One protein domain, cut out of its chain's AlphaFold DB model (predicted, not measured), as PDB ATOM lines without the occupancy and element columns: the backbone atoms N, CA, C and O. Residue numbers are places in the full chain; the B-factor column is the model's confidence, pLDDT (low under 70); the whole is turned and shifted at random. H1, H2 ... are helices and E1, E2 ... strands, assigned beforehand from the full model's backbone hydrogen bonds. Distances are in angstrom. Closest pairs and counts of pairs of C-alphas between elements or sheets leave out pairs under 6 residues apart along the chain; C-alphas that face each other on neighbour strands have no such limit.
ATOM      1  N   ASP A 249     133.737 198.249 140.034       88.44
ATOM      2  CA  ASP A 249     133.253 199.243 140.986       88.44
ATOM      3  C   ASP A 249     131.906 199.821 140.532       88.44
ATOM      4  O   ASP A 249     130.958 199.826 141.314       88.44
ATOM      5  N   LEU A 250     131.767 200.209 139.258       89.62
ATOM      6  CA  LEU A 250     130.497 200.692 138.696       89.62
ATOM      7  C   LEU A 250     129.385 199.637 138.760       89.62
ATOM      8  O   LEU A 250     128.252 199.946 139.111       89.62
ATOM      9  N   GLN A 251     129.697 198.371 138.481       85.00
ATOM     10  CA  GLN A 251     128.711 197.289 138.546       85.00
ATOM     11  C   GLN A 251     128.255 196.972 139.976       85.00
ATOM     12  O   GLN A 251     127.160 196.439 140.145       85.00
ATOM     13  N   ARG A 252     129.068 197.290 140.993       82.06
ATOM     14  CA  ARG A 252     128.786 197.041 142.418       82.06
ATOM     15  C   ARG A 252     128.172 198.231 143.152       82.06
ATOM     16  O   ARG A 252     127.829 198.088 144.324       82.06
ATOM     17  N   ARG A 253     128.077 199.396 142.522       84.12
ATOM     18  CA  ARG A 253     127.434 200.566 143.121       84.12
ATOM     19  C   ARG A 253     125.932 200.536 142.860       84.12
ATOM     20  O   ARG A 253     125.466 200.012 141.841       84.12
ATOM     21  N   ASP A 254     125.187 201.123 143.783       84.94
ATOM     22  CA  ASP A 254     123.812 201.518 143.515       84.94
ATOM     23  C   ASP A 254     123.874 202.812 142.709       84.94
ATOM     24  O   ASP A 254     124.513 203.782 143.111       84.94
ATOM     25  N   LEU A 255     123.324 202.754 141.500       87.44
ATOM     26  CA  LEU A 255     123.420 203.805 140.499       87.44
ATOM     27  C   LEU A 255     122.012 204.298 140.193       87.44
ATOM     28  O   LEU A 255     121.127 203.487 139.918       87.44
ATOM     29  N   GLU A 256     121.823 205.611 140.196       90.75
ATOM     30  CA  GLU A 256     120.606 206.232 139.681       90.75
ATOM     31  C   GLU A 256     120.676 206.235 138.152       90.75
ATOM     32  O   GLU A 256     121.421 207.002 137.546       90.75
ATOM     33  N   MET A 257     119.955 205.306 137.522       93.06
ATOM     34  CA  MET A 257     119.980 205.114 136.071       93.06
ATOM     35  C   MET A 257     118.729 205.709 135.428       93.06
ATOM     36  O   MET A 257     117.616 205.530 135.922       93.06
ATOM     37  N   LYS A 258     118.904 206.376 134.288       95.25
ATOM     38  CA  LYS A 258     117.815 206.921 133.475       95.25
ATOM     39  C   LYS A 258     117.285 205.842 132.532       95.25
ATOM     40  O   LYS A 258     118.064 205.206 131.827       95.25
ATOM     41  N   THR A 259     115.970 205.641 132.484       95.88
ATOM     42  CA  THR A 259     115.340 204.750 131.495       95.88
ATOM     43  C   THR A 259     115.465 205.335 130.090       95.88
ATOM     44  O   THR A 259     115.207 206.521 129.891       95.88
ATOM     45  N   CYS A 260     115.871 204.499 129.133       95.75
ATOM     46  CA  CYS A 260     116.019 204.900 127.738       95.75
ATOM     47  C   CYS A 260     114.663 204.982 127.025       95.75
ATOM     48  O   CYS A 260     113.646 204.499 127.522       95.75
ATOM     49  N   SER A 261     114.677 205.490 125.792       94.94
ATOM     50  CA  SER A 261     113.531 205.445 124.873       94.94
ATOM     51  C   SER A 261     113.032 204.012 124.618       94.94
ATOM     52  O   SER A 261     111.837 203.780 124.452       94.94
ATOM     53  N   ASP A 262     113.951 203.038 124.599       92.50
ATOM     54  CA  ASP A 262     113.644 201.604 124.665       92.50
ATOM     55  C   ASP A 262     113.617 201.179 126.141       92.50
ATOM     56  O   ASP A 262     114.663 201.078 126.788       92.50
ATOM     57  N   ASP A 263     112.416 200.924 126.666       93.31
ATOM     58  CA  ASP A 263     112.150 200.669 128.087       93.31
ATOM     59  C   ASP A 263     112.845 199.409 128.637       93.31
ATOM     60  O   ASP A 263     112.927 199.204 129.852       93.31
ATOM     61  N   ARG A 264     113.383 198.562 127.753       94.88
ATOM     62  CA  ARG A 264     114.205 197.403 128.116       94.88
ATOM     63  C   ARG A 264     115.576 197.791 128.664       94.88
ATOM     64  O   ARG A 264     116.251 196.915 129.218       94.88
ATOM     65  N   TYR A 265     115.979 199.052 128.506       96.25
ATOM     66  CA  TYR A 265     117.288 199.558 128.896       96.25
ATOM     67  C   TYR A 265     117.196 200.740 129.856       96.25
ATOM     68  O   TYR A 265     116.262 201.541 129.849       96.25
ATOM     69  N   SER A 266     118.204 200.853 130.709       96.56
ATOM     70  CA  SER A 266     118.464 202.057 131.494       96.56
ATOM     71  C   SER A 266     119.956 202.339 131.476       96.56
ATOM     72  O   SER A 266     120.753 201.400 131.393       96.56
ATOM     73  N   ILE A 267     120.340 203.612 131.516       97.38
ATOM     74  CA  ILE A 267     121.731 204.037 131.384       97.38
ATOM     75  C   ILE A 267     122.164 205.028 132.462       97.38
ATOM     76  O   ILE A 267     121.360 205.787 132.999       97.38
ATOM     77  N   LEU A 268     123.464 205.028 132.742       96.62
ATOM     78  CA  LEU A 268     124.171 206.093 133.447       96.62
ATOM     79  C   LEU A 268     125.408 206.467 132.629       96.62
ATOM     80  O   LEU A 268     126.198 205.590 132.279       96.62
ATOM     81  N   GLU A 269     125.592 207.756 132.370       97.25
ATOM     82  CA  GLU A 269     126.787 208.285 131.713       97.25
ATOM     83  C   GLU A 269     127.797 208.782 132.753       97.25
ATOM     84  O   GLU A 269     127.429 209.400 133.750       97.25
ATOM     85  N   THR A 270     129.079 208.519 132.519       95.88
ATOM     86  CA  THR A 270     130.189 209.028 133.331       95.88
ATOM     87  C   THR A 270     131.424 209.224 132.461       95.88
ATOM     88  O   THR A 270     131.569 208.576 131.426       95.88
ATOM     89  N   GLU A 271     132.347 210.084 132.882       96.44
ATOM     90  CA  GLU A 271     133.654 210.231 132.236       96.44
ATOM     91  C   GLU A 271     134.731 209.512 133.050       96.44
ATOM     92  O   GLU A 271     134.751 209.606 134.278       96.44
ATOM     93  N   ILE A 272     135.607 208.767 132.373       95.06
ATOM     94  CA  ILE A 272     136.728 208.046 132.988       95.06
ATOM     95  C   ILE A 272     137.975 208.226 132.128       95.06
ATOM     96  O   ILE A 272     137.924 208.069 130.908       95.06
ATOM     97  N   ASN A 273     139.110 208.499 132.772       94.50
ATOM     98  CA  ASN A 273     140.413 208.404 132.125       94.50
ATOM     99  C   ASN A 273     140.926 206.964 132.223       94.50
ATOM    100  O   ASN A 273     141.119 206.436 133.320       94.50
ATOM    101  N   TYR A 274     141.153 206.323 131.079       93.75
ATOM    102  CA  TYR A 274     141.749 204.991 131.022       93.75
ATOM    103  C   TYR A 274     142.780 204.928 129.899       93.75
ATOM    104  O   TYR A 274     142.536 205.371 128.780       93.75
ATOM    105  N   GLY A 275     143.964 204.383 130.191       89.69
ATOM    106  CA  GLY A 275     145.059 204.332 129.218       89.69
ATOM    107  C   GLY A 275     145.559 205.712 128.766       89.69
ATOM    108  O   GLY A 275     146.146 205.802 127.692       89.69
ATOM    109  N   GLY A 276     145.330 206.763 129.563       91.25
ATOM    110  CA  GLY A 276     145.690 208.144 129.233       91.25
ATOM    111  C   GLY A 276     144.704 208.855 128.303       91.25
ATOM    112  O   GLY A 276     145.007 209.951 127.854       91.25
ATOM    113  N   ILE A 277     143.543 208.255 128.021       93.19
ATOM    114  CA  ILE A 277     142.503 208.827 127.160       93.19
ATOM    115  C   ILE A 277     141.262 209.089 128.007       93.19
ATOM    116  O   ILE A 277     140.768 208.168 128.668       93.19
ATOM    117  N   ASP A 278     140.747 210.315 127.951       94.88
ATOM    118  CA  ASP A 278     139.449 210.659 128.528       94.88
ATOM    119  C   ASP A 278     138.329 210.066 127.676       94.88
ATOM    120  O   ASP A 278     138.241 210.305 126.471       94.88
ATOM    121  N   GLN A 279     137.465 209.282 128.307       95.81
ATOM    122  CA  GLN A 279     136.434 208.510 127.628       95.81
ATOM    123  C   GLN A 279     135.080 208.763 128.269       95.81
ATOM    124  O   GLN A 279     134.975 208.867 129.493       95.81
ATOM    125  N   LYS A 280     134.022 208.759 127.453       97.50
ATOM    126  CA  LYS A 280     132.664 208.591 127.967       97.50
ATOM    127  C   LYS A 280     132.400 207.110 128.167       97.50
ATOM    128  O   LYS A 280     132.583 206.314 127.246       97.50
ATOM    129  N   TRP A 281     131.965 206.756 129.365       97.81
ATOM    130  CA  TRP A 281     131.489 205.432 129.716       97.81
ATOM    131  C   TRP A 281     129.984 205.479 129.962       97.81
ATOM    132  O   TRP A 281     129.479 206.356 130.660       97.81
ATOM    133  N   VAL A 282     129.270 204.510 129.403       97.81
ATOM    134  CA  VAL A 282     127.827 204.342 129.571       97.81
ATOM    135  C   VAL A 282     127.598 203.005 130.255       97.81
ATOM    136  O   VAL A 282     127.821 201.944 129.665       97.81
ATOM    137  N   VAL A 283     127.178 203.042 131.518       97.06
ATOM    138  CA  VAL A 283     126.707 201.848 132.223       97.06
ATOM    139  C   VAL A 283     125.312 201.548 131.705       97.06
ATOM    140  O   VAL A 283     124.430 202.388 131.817       97.06
ATOM    141  N   VAL A 284     125.114 200.362 131.147       96.44
ATOM    142  CA  VAL A 284     123.844 199.911 130.579       96.44
ATOM    143  C   VAL A 284     123.295 198.797 131.449       96.44
ATOM    144  O   VAL A 284     123.979 197.797 131.670       96.44
ATOM    145  N   ASP A 285     122.055 198.946 131.893       95.12
ATOM    146  CA  ASP A 285     121.250 197.874 132.465       95.12
ATOM    147  C   ASP A 285     120.286 197.338 131.400       95.12
ATOM    148  O   ASP A 285     119.677 198.105 130.655       95.12
ATOM    149  N   SER A 286     120.184 196.016 131.287       95.31
ATOM    150  CA  SER A 286     119.447 195.328 130.227       95.31
ATOM    151  C   SER A 286     118.554 194.260 130.833       95.31
ATOM    152  O   SER A 286     119.042 193.232 131.315       95.31
ATOM    153  N   ARG A 287     117.233 194.462 130.739       93.69
ATOM    154  CA  ARG A 287     116.232 193.524 131.283       93.69
ATOM    155  C   ARG A 287     116.380 192.118 130.691       93.69
ATOM    156  O   ARG A 287     116.294 191.122 131.408       93.69
ATOM    157  N   GLU A 288     116.662 192.027 129.393       92.12
ATOM    158  CA  GLU A 288     116.862 190.751 128.695       92.12
ATOM    159  C   GLU A 288     118.134 190.030 129.166       92.12
ATOM    160  O   GLU A 288     118.107 188.831 129.467       92.12
ATOM    161  N   MET A 289     119.257 190.752 129.278       91.69
ATOM    162  CA  MET A 289     120.505 190.161 129.768       91.69
ATOM    163  C   MET A 289     120.405 189.779 131.243       91.69
ATOM    164  O   MET A 289     120.962 188.751 131.629       91.69
ATOM    165  N   HIS A 290     119.691 190.565 132.052       93.50
ATOM    166  CA  HIS A 290     119.379 190.230 133.436       93.50
ATOM    167  C   HIS A 290     118.609 188.904 133.497       93.50
ATOM    168  O   HIS A 290     119.065 187.964 134.146       93.50
ATOM    169  N   ALA A 291     117.507 188.770 132.749       92.81
ATOM    170  CA  ALA A 291     116.701 187.546 132.715       92.81
ATOM    171  C   ALA A 291     117.506 186.311 132.262       92.81
ATOM    172  O   ALA A 291     117.385 185.233 132.850       92.81
ATOM    173  N   SER A 292     118.359 186.465 131.245       90.31
ATOM    174  CA  SER A 292     119.234 185.391 130.758       90.31
ATOM    175  C   SER A 292     120.285 184.978 131.799       90.31
ATOM    176  O   SER A 292     120.439 183.791 132.114       90.31
ATOM    177  N   LYS A 293     120.976 185.954 132.404       92.75
ATOM    178  CA  LYS A 293     122.016 185.701 133.412       92.75
ATOM    179  C   LYS A 293     121.446 185.178 134.727       92.75
ATOM    180  O   LYS A 293     122.090 184.328 135.335       92.75
ATOM    181  N   ALA A 294     120.249 185.606 135.128       93.25
ATOM    182  CA  ALA A 294     119.588 185.158 136.354       93.25
ATOM    183  C   ALA A 294     119.437 183.632 136.399       93.25
ATOM    184  O   ALA A 294     119.776 183.015 137.401       93.25
ATOM    185  N   LYS A 295     119.060 182.995 135.280       91.81
ATOM    186  CA  LYS A 295     118.958 181.524 135.201       91.81
ATOM    187  C   LYS A 295     120.290 180.828 135.490       91.81
ATOM    188  O   LYS A 295     120.337 179.798 136.161       91.81
ATOM    189  N   THR A 296     121.385 181.378 134.965       91.81
ATOM    190  CA  THR A 296     122.725 180.808 135.157       91.81
ATOM    191  C   THR A 296     123.244 181.085 136.562       91.81
ATOM    192  O   THR A 296     123.858 180.201 137.158       91.81
ATOM    193  N   PHE A 297     122.956 182.270 137.099       93.50
ATOM    194  CA  PHE A 297     123.266 182.661 138.469       93.50
ATOM    195  C   PHE A 297     122.551 181.763 139.484       93.50
ATOM    196  O   PHE A 297     123.223 181.138 140.298       93.50
ATOM    197  N   ASP A 298     121.235 181.576 139.363       92.50
ATOM    198  CA  ASP A 298     120.449 180.725 140.269       92.50
ATOM    199  C   ASP A 298     120.976 179.277 140.271       92.50
ATOM    200  O   ASP A 298     121.142 178.653 141.324       92.50
ATOM    201  N   ARG A 299     121.335 178.749 139.090       93.81
ATOM    202  CA  ARG A 299     121.969 177.428 138.963       93.81
ATOM    203  C   ARG A 299     123.348 177.376 139.633       93.81
ATOM    204  O   ARG A 299     123.684 176.353 140.227       93.81
ATOM    205  N   ARG A 300     124.152 178.439 139.513       95.06
ATOM    206  CA  ARG A 300     125.479 178.550 140.142       95.06
ATOM    207  C   ARG A 300     125.351 178.567 141.665       95.06
ATOM    208  O   ARG A 300     125.951 177.715 142.305       95.06
ATOM    209  N   ILE A 301     124.489 179.424 142.217       94.19
ATOM    210  CA  ILE A 301     124.207 179.505 143.660       94.19
ATOM    211  C   ILE A 301     123.698 178.165 144.206       94.19
ATOM    212  O   ILE A 301     124.106 177.742 145.284       94.19
ATOM    213  N   GLY A 302     122.851 177.450 143.457       94.00
ATOM    214  CA  GLY A 302     122.413 176.102 143.835       94.00
ATOM    215  C   GLY A 302     123.570 175.099 143.955       94.00
ATOM    216  O   GLY A 302     123.639 174.350 144.931       94.00
ATOM    217  N   LYS A 303     124.504 175.100 142.993       94.75
ATOM    218  CA  LYS A 303     125.711 174.256 143.050       94.75
ATOM    219  C   LYS A 303     126.621 174.648 144.209       94.75
ATOM    220  O   LYS A 303     126.953 173.776 145.008       94.75
ATOM    221  N   GLU A 304     126.928 175.940 144.332       94.12
ATOM    222  CA  GLU A 304     127.726 176.495 145.428       94.12
ATOM    223  C   GLU A 304     127.131 176.073 146.779       94.12
ATOM    224  O   GLU A 304     127.824 175.454 147.570       94.12
ATOM    225  N   PHE A 305     125.819 176.225 147.003       94.12
ATOM    226  CA  PHE A 305     125.166 175.812 148.255       94.12
ATOM    227  C   PHE A 305     125.412 174.334 148.599       94.12
ATOM    228  O   PHE A 305     125.659 173.971 149.753       94.12
ATOM    229  N   THR A 306     125.376 173.466 147.586       94.00
ATOM    230  CA  THR A 306     125.601 172.026 147.761       94.00
ATOM    231  C   THR A 306     127.061 171.721 148.118       94.00
ATOM    232  O   THR A 306     127.331 170.848 148.948       94.00
ATOM    233  N   GLU A 307     128.009 172.426 147.501       94.56
ATOM    234  CA  GLU A 307     129.451 172.303 147.753       94.56
ATOM    235  C   GLU A 307     129.831 172.877 149.118       94.56
ATOM    236  O   GLU A 307     130.510 172.217 149.908       94.56
ATOM    237  N   THR A 308     129.310 174.054 149.442       93.88
ATOM    238  CA  THR A 308     129.504 174.760 150.702       93.88
ATOM    239  C   THR A 308     128.961 173.937 151.878       93.88
ATOM    240  O   THR A 308     129.664 173.761 152.870       93.88
ATOM    241  N   ARG A 309     127.798 173.274 151.751       93.44
ATOM    242  CA  ARG A 309     127.300 172.333 152.779       93.44
ATOM    243  C   ARG A 309     128.242 171.145 153.011       93.44
ATOM    244  O   ARG A 309     128.440 170.725 154.150       93.44
ATOM    245  N   LYS A 310     128.849 170.598 151.949       94.00
ATOM    246  CA  LYS A 310     129.869 169.538 152.078       94.00
ATOM    247  C   LYS A 310     131.144 170.069 152.735       94.00
ATOM    248  O   LYS A 310     131.739 169.357 153.538       94.00
ATOM    249  N   SER A 311     131.550 171.294 152.399       94.06
ATOM    250  CA  SER A 311     132.699 171.977 152.999       94.06
ATOM    251  C   SER A 311     132.500 172.199 154.502       94.06
ATOM    252  O   SER A 311     133.352 171.781 155.281       94.06
ATOM    253  N   LEU A 312     131.341 172.721 154.928       93.25
ATOM    254  CA  LEU A 312     131.020 172.882 156.352       93.25
ATOM    255  C   LEU A 312     131.017 171.538 157.087       93.25
ATOM    256  O   LEU A 312     131.585 171.427 158.165       93.25
ATOM    257  N   LYS A 313     130.444 170.486 156.483       92.88
ATOM    258  CA  LYS A 313     130.464 169.142 157.078       92.88
ATOM    259  C   LYS A 313     131.893 168.635 157.301       92.88
ATOM    260  O   LYS A 313     132.163 168.018 158.321       92.88
ATOM    261  N   LYS A 314     132.811 168.891 156.360       93.25
ATOM    262  CA  LYS A 314     134.238 168.567 156.532       93.25
ATOM    263  C   LYS A 314     134.867 169.388 157.653       93.25
ATOM    264  O   LYS A 314     135.589 168.817 158.459       93.25
ATOM    265  N   LEU A 315     134.573 170.688 157.712       92.00
ATOM    266  CA  LEU A 315     135.058 171.582 158.763       92.00
ATOM    267  C   LEU A 315     134.595 171.123 160.156       92.00
ATOM    268  O   LEU A 315     135.400 171.092 161.080       92.00
ATOM    269  N   GLY A 316     133.346 170.667 160.281       90.44
ATOM    270  CA  GLY A 316     132.795 170.117 161.522       90.44
ATOM    271  C   GLY A 316     133.401 168.780 161.970       90.44
ATOM    272  O   GLY A 316     133.174 168.365 163.099       90.44
ATOM    273  N   TYR A 317     134.198 168.103 161.131       91.81
ATOM    274  CA  TYR A 317     134.987 166.928 161.537       91.81
ATOM    275  C   TYR A 317     136.401 167.280 162.028       91.81
ATOM    276  O   TYR A 317     137.109 166.396 162.516       91.81
ATOM    277  N   ILE A 318     136.841 168.533 161.881       90.50
ATOM    278  CA  ILE A 318     138.177 168.970 162.302       90.50
ATOM    279  C   ILE A 318     138.147 169.298 163.791       90.50
ATOM    280  O   ILE A 318     137.408 170.178 164.219       90.50
ATOM    281  N   VAL A 319     138.986 168.607 164.567       90.50
ATOM    282  CA  VAL A 319     139.175 168.870 166.000       90.50
ATOM    283  C   VAL A 319     140.229 169.956 166.180       90.50
ATOM    284  O   VAL A 319     141.398 169.742 165.858       90.50
ATOM    285  N   PHE A 320     139.819 171.102 166.714       91.38
ATOM    286  CA  PHE A 320     140.696 172.227 167.030       91.38
ATOM    287  C   PHE A 320     141.239 172.118 168.460       91.38
ATOM    288  O   PHE A 320     140.571 171.575 169.342       91.38
ATOM    289  N   ALA A 321     142.444 172.646 168.687       87.38
ATOM    290  CA  ALA A 321     143.113 172.613 169.992       87.38
ATOM    291  C   ALA A 321     142.505 173.601 171.003       87.38
ATOM    292  O   ALA A 321     142.545 173.364 172.208       87.38
ATOM    293  N   CYS A 322     141.917 174.701 170.524       89.19
ATOM    294  CA  CYS A 322     141.205 175.659 171.359       89.19
ATOM    295  C   CYS A 322     139.942 176.200 170.671       89.19
ATOM    296  O   CYS A 322     139.823 176.179 169.443       89.19
ATOM    297  N   GLU A 323     139.012 176.723 171.471       89.75
ATOM    298  CA  GLU A 323     137.777 177.349 170.985       89.75
ATOM    299  C   GLU A 323     138.060 178.529 170.042       89.75
ATOM    300  O   GLU A 323     137.409 178.680 169.010       89.75
ATOM    301  N   ALA A 324     139.079 179.337 170.348       90.69
ATOM    302  CA  ALA A 324     139.435 180.497 169.535       90.69
ATOM    303  C   ALA A 324     139.863 180.110 168.107       90.69
ATOM    304  O   ALA A 324     139.541 180.824 167.156       90.69
ATOM    305  N   ASP A 325     140.545 178.975 167.935       91.69
ATOM    306  CA  ASP A 325     140.950 178.480 166.615       91.69
ATOM    307  C   ASP A 325     139.753 177.953 165.821       91.69
ATOM    308  O   ASP A 325     139.628 178.248 164.631       91.69
ATOM    309  N   ALA A 326     138.835 177.244 166.489       89.75
ATOM    310  CA  ALA A 326     137.571 176.824 165.888       89.75
ATOM    311  C   ALA A 326     136.750 178.044 165.433       89.75
ATOM    312  O   ALA A 326     136.237 178.075 164.312       89.75
ATOM    313  N   ARG A 327     136.690 179.104 166.252       92.56
ATOM    314  CA  ARG A 327     135.994 180.344 165.891       92.56
ATOM    315  C   ARG A 327     136.626 181.030 164.682       92.56
ATOM    316  O   ARG A 327     135.918 181.334 163.728       92.56
ATOM    317  N   LYS A 328     137.953 181.192 164.668       93.44
ATOM    318  CA  LYS A 328     138.677 181.762 163.517       93.44
ATOM    319  C   LYS A 328     138.456 180.958 162.239       93.44
ATOM    320  O   LYS A 328     138.340 181.545 161.165       93.44
ATOM    321  N   ALA A 329     138.402 179.631 162.335       92.88
ATOM    322  CA  ALA A 329     138.132 178.777 161.186       92.88
ATOM    323  C   ALA A 329     136.696 178.952 160.661       92.88
ATOM    324  O   ALA A 329     136.508 179.019 159.446       92.88
ATOM    325  N   ALA A 330     135.704 179.094 161.549       91.38
ATOM    326  CA  ALA A 330     134.328 179.419 161.171       91.38
ATOM    327  C   ALA A 330     134.224 180.806 160.509       91.38
ATOM    328  O   ALA A 330     133.631 180.929 159.439       91.38
ATOM    329  N   ASP A 331     134.851 181.832 161.089       92.56
ATOM    330  CA  ASP A 331     134.839 183.197 160.543       92.56
ATOM    331  C   ASP A 331     135.527 183.258 159.171       92.56
ATOM    332  O   ASP A 331     135.007 183.857 158.225       92.56
ATOM    333  N   ARG A 332     136.665 182.566 159.022       93.69
ATOM    334  CA  ARG A 332     137.346 182.411 157.734       93.69
ATOM    335  C   ARG A 332     136.431 181.747 156.711       93.69
ATOM    336  O   ARG A 332     136.301 182.256 155.600       93.69
ATOM    337  N   TRP A 333     135.771 180.657 157.090       93.81
ATOM    338  CA  TRP A 333     134.844 179.957 156.211       93.81
ATOM    339  C   TRP A 333     133.702 180.874 155.751       93.81
ATOM    340  O   TRP A 333     133.387 180.887 154.563       93.81
ATOM    341  N   ILE A 334     133.132 181.695 156.642       91.88
ATOM    342  CA  ILE A 334     132.096 182.683 156.287       91.88
ATOM    343  C   ILE A 334     132.656 183.708 155.292       91.88
ATOM    344  O   ILE A 334     132.023 183.984 154.275       91.88
ATOM    345  N   SER A 335     133.861 184.233 155.537       90.62
ATOM    346  CA  SER A 335     134.495 185.223 154.653       90.62
ATOM    347  C   SER A 335     134.792 184.688 153.245       90.62
ATOM    348  O   SER A 335     134.692 185.428 152.267       90.62
ATOM    349  N   GLU A 336     135.107 183.395 153.127       92.81
ATOM    350  CA  GLU A 336     135.352 182.711 151.852       92.81
ATOM    351  C   GLU A 336     134.040 182.363 151.112       92.81
ATOM    352  O   GLU A 336     134.072 182.075 149.916       92.81
ATOM    353  N   ASN A 337     132.881 182.420 151.788       92.50
ATOM    354  CA  ASN A 337     131.568 182.016 151.265       92.50
ATOM    355  C   ASN A 337     130.505 183.131 151.414       92.50
ATOM    356  O   ASN A 337     129.488 182.923 152.073       92.50
ATOM    357  N   PRO A 338     130.667 184.301 150.767       92.06
ATOM    358  CA  PRO A 338     129.828 185.484 151.011       92.06
ATOM    359  C   PRO A 338     128.331 185.302 150.686       92.06
ATOM    360  O   PRO A 338     127.489 186.012 151.238       92.06
ATOM    361  N   HIS A 339     127.974 184.351 149.813       94.19
ATOM    362  CA  HIS A 339     126.578 184.015 149.487       94.19
ATOM    363  C   HIS A 339     125.861 183.215 150.578       94.19
ATOM    364  O   HIS A 339     124.659 182.964 150.465       94.19
ATOM    365  N   PHE A 340     126.573 182.797 151.622       94.75
ATOM    366  CA  PHE A 340     126.049 181.919 152.653       94.75
ATOM    367  C   PHE A 340     126.395 182.438 154.045       94.75
ATOM    368  O   PHE A 340     127.392 183.121 154.259       94.75
ATOM    369  N   THR A 341     125.551 182.100 155.007       92.88
ATOM    370  CA  THR A 341     125.742 182.401 156.426       92.88
ATOM    371  C   THR A 341     125.672 181.112 157.229       92.88
ATOM    372  O   THR A 341     125.037 180.142 156.808       92.88
ATOM    373  N   LEU A 342     126.305 181.105 158.401       91.50
ATOM    374  CA  LEU A 342     126.159 180.024 159.370       91.50
ATOM    375  C   LEU A 342     125.087 180.394 160.391       91.50
ATOM    376  O   LEU A 342     125.193 181.418 161.062       91.50
ATOM    377  N   THR A 343     124.068 179.551 160.519       88.75
ATOM    378  CA  THR A 343     123.056 179.646 161.578       88.75
ATOM    379  C   THR A 343     123.250 178.538 162.595       88.75
ATOM    380  O   THR A 343     123.667 177.437 162.236       88.75
ATOM    381  N   GLY A 344     122.944 178.819 163.864       85.12
ATOM    382  CA  GLY A 344     123.152 177.850 164.943       85.12
ATOM    383  C   GLY A 344     124.625 177.496 165.151       85.12
ATOM    384  O   GLY A 344     124.922 176.361 165.495       85.12
ATOM    385  N   LEU A 345     125.543 178.439 164.892       88.31
ATOM    386  CA  LEU A 345     126.975 178.230 165.097       88.31
ATOM    387  C   LEU A 345     127.260 177.988 166.586       88.31
ATOM    388  O   LEU A 345     127.161 178.915 167.392       88.31
ATOM    389  N   SER A 346     127.664 176.768 166.923       90.00
ATOM    390  CA  SER A 346     128.130 176.377 168.253       90.00
ATOM    391  C   SER A 346     129.505 175.726 168.165       90.00
ATOM    392  O   SER A 346     129.837 175.045 167.195       90.00
ATOM    393  N   ILE A 347     130.325 175.958 169.189       90.25
ATOM    394  CA  ILE A 347     131.608 175.276 169.343       90.25
ATOM    395  C   ILE A 347     131.444 174.271 170.478       90.25
ATOM    396  O   ILE A 347     131.219 174.651 171.625       90.25
ATOM    397  N   CYS A 348     131.511 172.988 170.140       88.00
ATOM    398  CA  CYS A 348     131.257 171.898 171.071       88.00
ATOM    399  C   CYS A 348     132.586 171.363 171.617       88.00
ATOM    400  O   CYS A 348     133.455 170.943 170.848       88.00
ATOM    401  N   GLU A 349     132.742 171.377 172.944       87.62
ATOM    402  CA  GLU A 349     133.894 170.774 173.624       87.62
ATOM    403  C   GLU A 349     133.769 169.245 173.599       87.62
ATOM    404  O   GLU A 349     132.741 168.675 173.972       87.62
ATOM    405  N   ILE A 350     134.835 168.572 173.175       84.50
ATOM    406  CA  ILE A 350     134.954 167.118 173.187       84.50
ATOM    407  C   ILE A 350     136.203 166.694 173.960       84.50
ATOM    408  O   ILE A 350     137.253 167.331 173.889       84.50
ATOM    409  N   SER A 351     136.114 165.569 174.664       79.12
ATOM    410  CA  SER A 351     137.265 164.979 175.350       79.12
ATOM    411  C   SER A 351     137.943 163.949 174.448       79.12
ATOM    412  O   SER A 351     137.326 162.960 174.044       79.12
ATOM    413  N   LYS A 352     139.226 164.152 174.147       67.94
ATOM    414  CA  LYS A 352     140.050 163.283 173.299       67.94
ATOM    415  C   LYS A 352     141.112 162.570 174.141       67.94
ATOM    416  O   LYS A 352     141.692 163.148 175.048       67.94
ATOM    417  N   ARG A 353     141.385 161.294 173.859       66.50
ATOM    418  CA  ARG A 353     142.506 160.575 174.491       66.50
ATOM    419  C   ARG A 353     143.844 161.079 173.950       66.50
ATOM    420  O   ARG A 353     143.959 161.278 172.744       66.50
ATOM    421  N   ILE A 354     144.836 161.193 174.833       58.97
ATOM    422  CA  ILE A 354     146.222 161.540 174.476       58.97
ATOM    423  C   ILE A 354     146.854 160.420 173.618       58.97
ATOM    424  O   ILE A 354     147.568 160.711 172.663       58.97
ATOM    425  N   ASP A 355     146.480 159.150 173.859       56.84
ATOM    426  CA  ASP A 355     146.927 157.981 173.085       56.84
ATOM    427  C   ASP A 355     145.786 157.311 172.289       56.84
ATOM    428  O   ASP A 355     144.736 156.948 172.827       56.84
ATOM    429  N   SER A 356     146.020 157.059 170.996       54.78
ATOM    430  CA  SER A 356     145.066 156.532 169.996       54.78
ATOM    431  C   SER A 356     144.637 155.053 170.170       54.78
ATOM    432  O   SER A 356     144.521 154.319 169.186       54.78
ATOM    433  N   GLN A 366     143.846 160.725 181.775       60.47
ATOM    434  CA  GLN A 366     143.975 162.124 181.327       60.47
ATOM    435  C   GLN A 366     143.525 162.265 179.864       60.47
ATOM    436  O   GLN A 366     144.034 161.581 178.974       60.47
ATOM    437  N   LEU A 367     142.563 163.157 179.625       71.38
ATOM    438  CA  LEU A 367     142.016 163.472 178.306       71.38
ATOM    439  C   LEU A 367     142.407 164.903 177.921       71.38
ATOM    440  O   LEU A 367     142.367 165.806 178.754       71.38
ATOM    441  N   GLU A 368     142.765 165.099 176.659       75.00
ATOM    442  CA  GLU A 368     142.987 166.405 176.050       75.00
ATOM    443  C   GLU A 368     141.647 166.988 175.579       75.00
ATOM    444  O   GLU A 368     140.780 166.265 175.077       75.00
ATOM    445  N   LYS A 369     141.453 168.295 175.754       82.81
ATOM    446  CA  LYS A 369     140.252 168.986 175.275       82.81
ATOM    447  C   LYS A 369     140.397 169.294 173.788       82.81
ATOM    448  O   LYS A 369     141.425 169.802 173.357       82.81
ATOM    449  N   GLY A 370     139.358 169.007 173.017       86.81
ATOM    450  CA  GLY A 370     139.237 169.398 171.618       86.81
ATOM    451  C   GLY A 370     137.936 170.151 171.380       86.81
ATOM    452  O   GLY A 370     136.995 170.037 172.161       86.81
ATOM    453  N   TYR A 371     137.876 170.904 170.289       89.88
ATOM    454  CA  TYR A 371     136.717 171.726 169.945       89.88
ATOM    455  C   TYR A 371     136.271 171.415 168.518       89.88
ATOM    456  O   TYR A 371     137.101 171.357 167.611       89.88
ATOM    457  N   LEU A 372     134.971 171.195 168.322       91.75
ATOM    458  CA  LEU A 372     134.344 170.972 167.016       91.75
ATOM    459  C   LEU A 372     133.392 172.117 166.681       91.75
ATOM    460  O   LEU A 372     132.806 172.722 167.573       91.75
ATOM    461  N   ILE A 373     133.221 172.388 165.388       93.00
ATOM    462  CA  ILE A 373     132.285 173.399 164.890       93.00
ATOM    463  C   ILE A 373     130.994 172.702 164.467       93.00
ATOM    464  O   ILE A 373     131.015 171.833 163.595       93.00
ATOM    465  N   GLU A 374     129.871 173.127 165.031       90.56
ATOM    466  CA  GLU A 374     128.532 172.740 164.599       90.56
ATOM    467  C   GLU A 374     127.782 173.966 164.075       90.56
ATOM    468  O   GLU A 374     127.970 175.089 164.541       90.56
ATOM    469  N   GLY A 375     126.962 173.760 163.050       90.94
ATOM    470  CA  GLY A 375     126.168 174.818 162.443       90.94
ATOM    471  C   GLY A 375     125.535 174.373 161.135       90.94
ATOM    472  O   GLY A 375     125.869 173.326 160.572       90.94
ATOM    473  N   GLU A 376     124.626 175.197 160.632       92.19
ATOM    474  CA  GLU A 376     123.929 174.961 159.373       92.19
ATOM    475  C   GLU A 376     124.213 176.076 158.371       92.19
ATOM    476  O   GLU A 376     124.272 177.255 158.718       92.19
ATOM    477  N   VAL A 377     124.374 175.693 157.102       93.94
ATOM    478  CA  VAL A 377     124.519 176.651 156.004       93.94
ATOM    479  C   VAL A 377     123.141 177.162 155.610       93.94
ATOM    480  O   VAL A 377     122.297 176.382 155.165       93.94
ATOM    481  N   GLN A 378     122.950 178.475 155.677       93.69
ATOM    482  CA  GLN A 378     121.805 179.163 155.085       93.69
ATOM    483  C   GLN A 378     122.250 180.118 153.982       93.69
ATOM    484  O   GLN A 378     123.415 180.505 153.888       93.69
ATOM    485  N   ARG A 379     121.312 180.472 153.105       93.94
ATOM    486  CA  ARG A 379     121.540 181.459 152.050       93.94
ATOM    487  C   ARG A 379     121.554 182.859 152.644       93.94
ATOM    488  O   ARG A 379     120.646 183.231 153.382       93.94
ATOM    489  N   ASN A 380     122.545 183.652 152.257       94.31
ATOM    490  CA  ASN A 380     122.552 185.084 152.508       94.31
ATOM    491  C   ASN A 380     121.664 185.774 151.461       94.31
ATOM    492  O   ASN A 380     122.157 186.258 150.440       94.31
ATOM    493  N   GLU A 381     120.349 185.778 151.688       93.62
ATOM    494  CA  GLU A 381     119.376 186.308 150.720       93.62
ATOM    495  C   GLU A 381     119.632 187.783 150.375       93.62
ATOM    496  O   GLU A 381     119.455 188.176 149.227       93.62
ATOM    497  N   ALA A 382     120.138 188.589 151.315       91.00
ATOM    498  CA  ALA A 382     120.492 189.984 151.052       91.00
ATOM    499  C   ALA A 382     121.660 190.107 150.058       91.00
ATOM    500  O   ALA A 382     121.569 190.852 149.081       91.00
ATOM    501  N   MET A 383     122.742 189.345 150.261       90.25
ATOM    502  CA  MET A 383     123.890 189.338 149.344       90.25
ATOM    503  C   MET A 383     123.505 188.784 147.965       90.25
ATOM    504  O   MET A 383     123.871 189.361 146.940       90.25
ATOM    505  N   ILE A 384     122.730 187.695 147.937       92.81
ATOM    506  CA  ILE A 384     122.258 187.065 146.699       92.81
ATOM    507  C   ILE A 384     121.337 188.015 145.931       92.81
ATOM    508  O   ILE A 384     121.527 188.192 144.729       92.81
ATOM    509  N   ALA A 385     120.369 188.652 146.598       91.06
ATOM    510  CA  ALA A 385     119.469 189.619 145.973       91.06
ATOM    511  C   ALA A 385     120.233 190.829 145.422       91.06
ATOM    512  O   ALA A 385     119.947 191.272 144.312       91.06
ATOM    513  N   ASN A 386     121.242 191.312 146.152       87.62
ATOM    514  CA  ASN A 386     122.076 192.428 145.722       87.62
ATOM    515  C   ASN A 386     122.892 192.098 144.456       87.62
ATOM    516  O   ASN A 386     122.869 192.853 143.485       87.62
ATOM    517  N   GLU A 387     123.575 190.946 144.412       89.19
ATOM    518  CA  GLU A 387     124.281 190.518 143.193       89.19
ATOM    519  C   GLU A 387     123.301 190.256 142.043       89.19
ATOM    520  O   GLU A 387     123.558 190.657 140.904       89.19
ATOM    521  N   ARG A 388     122.149 189.644 142.345       90.50
ATOM    522  CA  ARG A 388     121.102 189.348 141.364       90.50
ATOM    523  C   ARG A 388     120.560 190.616 140.709       90.50
ATOM    524  O   ARG A 388     120.485 190.651 139.488       90.50
ATOM    525  N   ALA A 389     120.250 191.653 141.489       87.81
ATOM    526  CA  ALA A 389     119.701 192.923 141.002       87.81
ATOM    527  C   ALA A 389     120.624 193.654 140.012       87.81
ATOM    528  O   ALA A 389     120.176 194.512 139.259       87.81
ATOM    529  N   ARG A 390     121.916 193.316 140.004       86.00
ATOM    530  CA  ARG A 390     122.945 193.946 139.164       86.00
ATOM    531  C   ARG A 390     123.321 193.087 137.956       86.00
ATOM    532  O   ARG A 390     124.186 193.466 137.160       86.00
ATOM    533  N   LEU A 391     122.692 191.919 137.799       89.75
ATOM    534  CA  LEU A 391     122.866 191.091 136.613       89.75
ATOM    535  C   LEU A 391     122.392 191.851 135.375       89.75
ATOM    536  O   LEU A 391     121.501 192.679 135.419       89.75
ATOM    537  N   GLY A 392     123.001 191.558 134.234       89.44
ATOM    538  CA  GLY A 392     122.652 192.238 132.987       89.44
ATOM    539  C   GLY A 392     123.353 193.579 132.778       89.44
ATOM    540  O   GLY A 392     123.461 193.975 131.623       89.44
ATOM    541  N   ARG A 393     123.955 194.181 133.817       93.19
ATOM    542  CA  ARG A 393     124.780 195.386 133.661       93.19
ATOM    543  C   ARG A 393     126.045 195.137 132.837       93.19
ATOM    544  O   ARG A 393     126.749 194.134 133.018       93.19
ATOM    545  N   PHE A 394     126.371 196.067 131.950       94.75
ATOM    546  CA  PHE A 394     127.641 196.138 131.221       94.75
ATOM    547  C   PHE A 394     128.010 197.597 130.947       94.75
ATOM    548  O   PHE A 394     127.187 198.482 131.136       94.75
ATOM    549  N   VAL A 395     129.254 197.850 130.546       97.00
ATOM    550  CA  VAL A 395     129.743 199.208 130.292       97.00
ATOM    551  C   VAL A 395     130.189 199.321 128.844       97.00
ATOM    552  O   VAL A 395     130.941 198.468 128.367       97.00
ATOM    553  N   LEU A 396     129.718 200.357 128.161       97.62
ATOM    554  CA  LEU A 396     130.231 200.801 126.869       97.62
ATOM    555  C   LEU A 396     131.174 201.978 127.083       97.62
ATOM    556  O   LEU A 396     130.964 202.759 128.005       97.62
ATOM    557  N   ALA A 397     132.192 202.101 126.245       97.62
ATOM    558  CA  ALA A 397     133.123 203.216 126.247       97.62
ATOM    559  C   ALA A 397     133.288 203.784 124.836       97.62
ATOM    560  O   ALA A 397     133.225 203.038 123.854       97.62
ATOM    561  N   SER A 398     133.545 205.090 124.758       97.00
ATOM    562  CA  SER A 398     133.934 205.798 123.539       97.00
ATOM    563  C   SER A 398     134.919 206.924 123.842       97.00
ATOM    564  O   SER A 398     134.859 207.538 124.911       97.00
ATOM    565  N   ASN A 399     135.797 207.224 122.884       95.75
ATOM    566  CA  ASN A 399     136.625 208.432 122.888       95.75
ATOM    567  C   ASN A 399     135.881 209.692 122.400       95.75
ATOM    568  O   ASN A 399     136.416 210.785 122.562       95.75
ATOM    569  N   ASP A 400     134.655 209.593 121.860       94.81
ATOM    570  CA  ASP A 400     133.801 210.774 121.653       94.81
ATOM    571  C   ASP A 400     132.947 211.031 122.904       94.81
ATOM    572  O   ASP A 400     131.913 210.397 123.132       94.81
TER     573      ASP A 400
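This is residues 249 to 356 and 366 to 400 of the 537 residues of the protein "Transposase, predicted" of Methanothrix soehngenii (strain ATCC 5969 / DSM 3671 / JCM 10134 / NBRC 103675 / OCM 69 / GP-6) (UniProt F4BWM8). This is a long rod: a strongly twisted three-stranded sheet, E1 E2 E5, makes one end, and a two-stranded ribbon, E3 and E4, runs to the other. The long helix H2 bridges them, H3 packs on the ribbon, and H4 leads back beside H2. The printed part has 143 residues with four named helices and five named strands, in the order H1 E1 E2 H2 H3 E3 E4 H4 E5; both sheets are antiparallel, and the class is mixed. It is extended, with a radius of gyration of the C-alphas of 22.9 A and spans of 77 by 35 by 22 A.

Find C-alpha 265 at (117.288, 199.558, 128.896), where E1, residues 265 to 274, begins; it bends by 63 degrees at residue 271. E2 is residues 277 to 286, and E5 residues 394 to 398. H2, residues 287 to 315, runs 39.9 A to C-alpha 315 at (135.058, 171.582, 158.763), with a kink of 28 degrees near residue 294. H1 is residues 249 to 252, H3 323 to 336 and H4 381 to 389. E3, residues 340 to 353, is 34.7 A long and bends by 66 degrees at residue 344; E4, residues 367 to 379, is 37.8 A.

In the hairpin E1 and E2, look for N 270 and O 281, 2.9 A apart; between E2 and E5, N 282 and O 396 are at 2.8 A. H1 only grazes this sheet with residues 250 to 251, and H2 with residues 287 to 292. The closest C-alphas of H2 and E4 are those of Arg 309 and Val 377, 6.1 A; of H3 and E4, those of Glu 323 and Tyr 371, 5.8 A. Between E3 and E4, N 348 and O 372 are at 2.9 A. H2 and H4 are close but not clearly touching, Ala 294 to Arg 388 being the closest C-alphas at 6.7 A, opposite ways at a shallow tilt of 31 degrees. H3 and H4 have every O i to N i+4 pair within hydrogen-bond range, H2 23 of 25, and H1 is too short for one.

The C-alphas farthest apart, Gln 366 and Asp 400, are 77.7 A apart. Residues 357 to 365 are not printed, and C-alphas 356 and 366 stand 12.7 A apart across the cut. The link from H1 to E1 is long. Confidence is under 70 at residues 352 to 356 and 366.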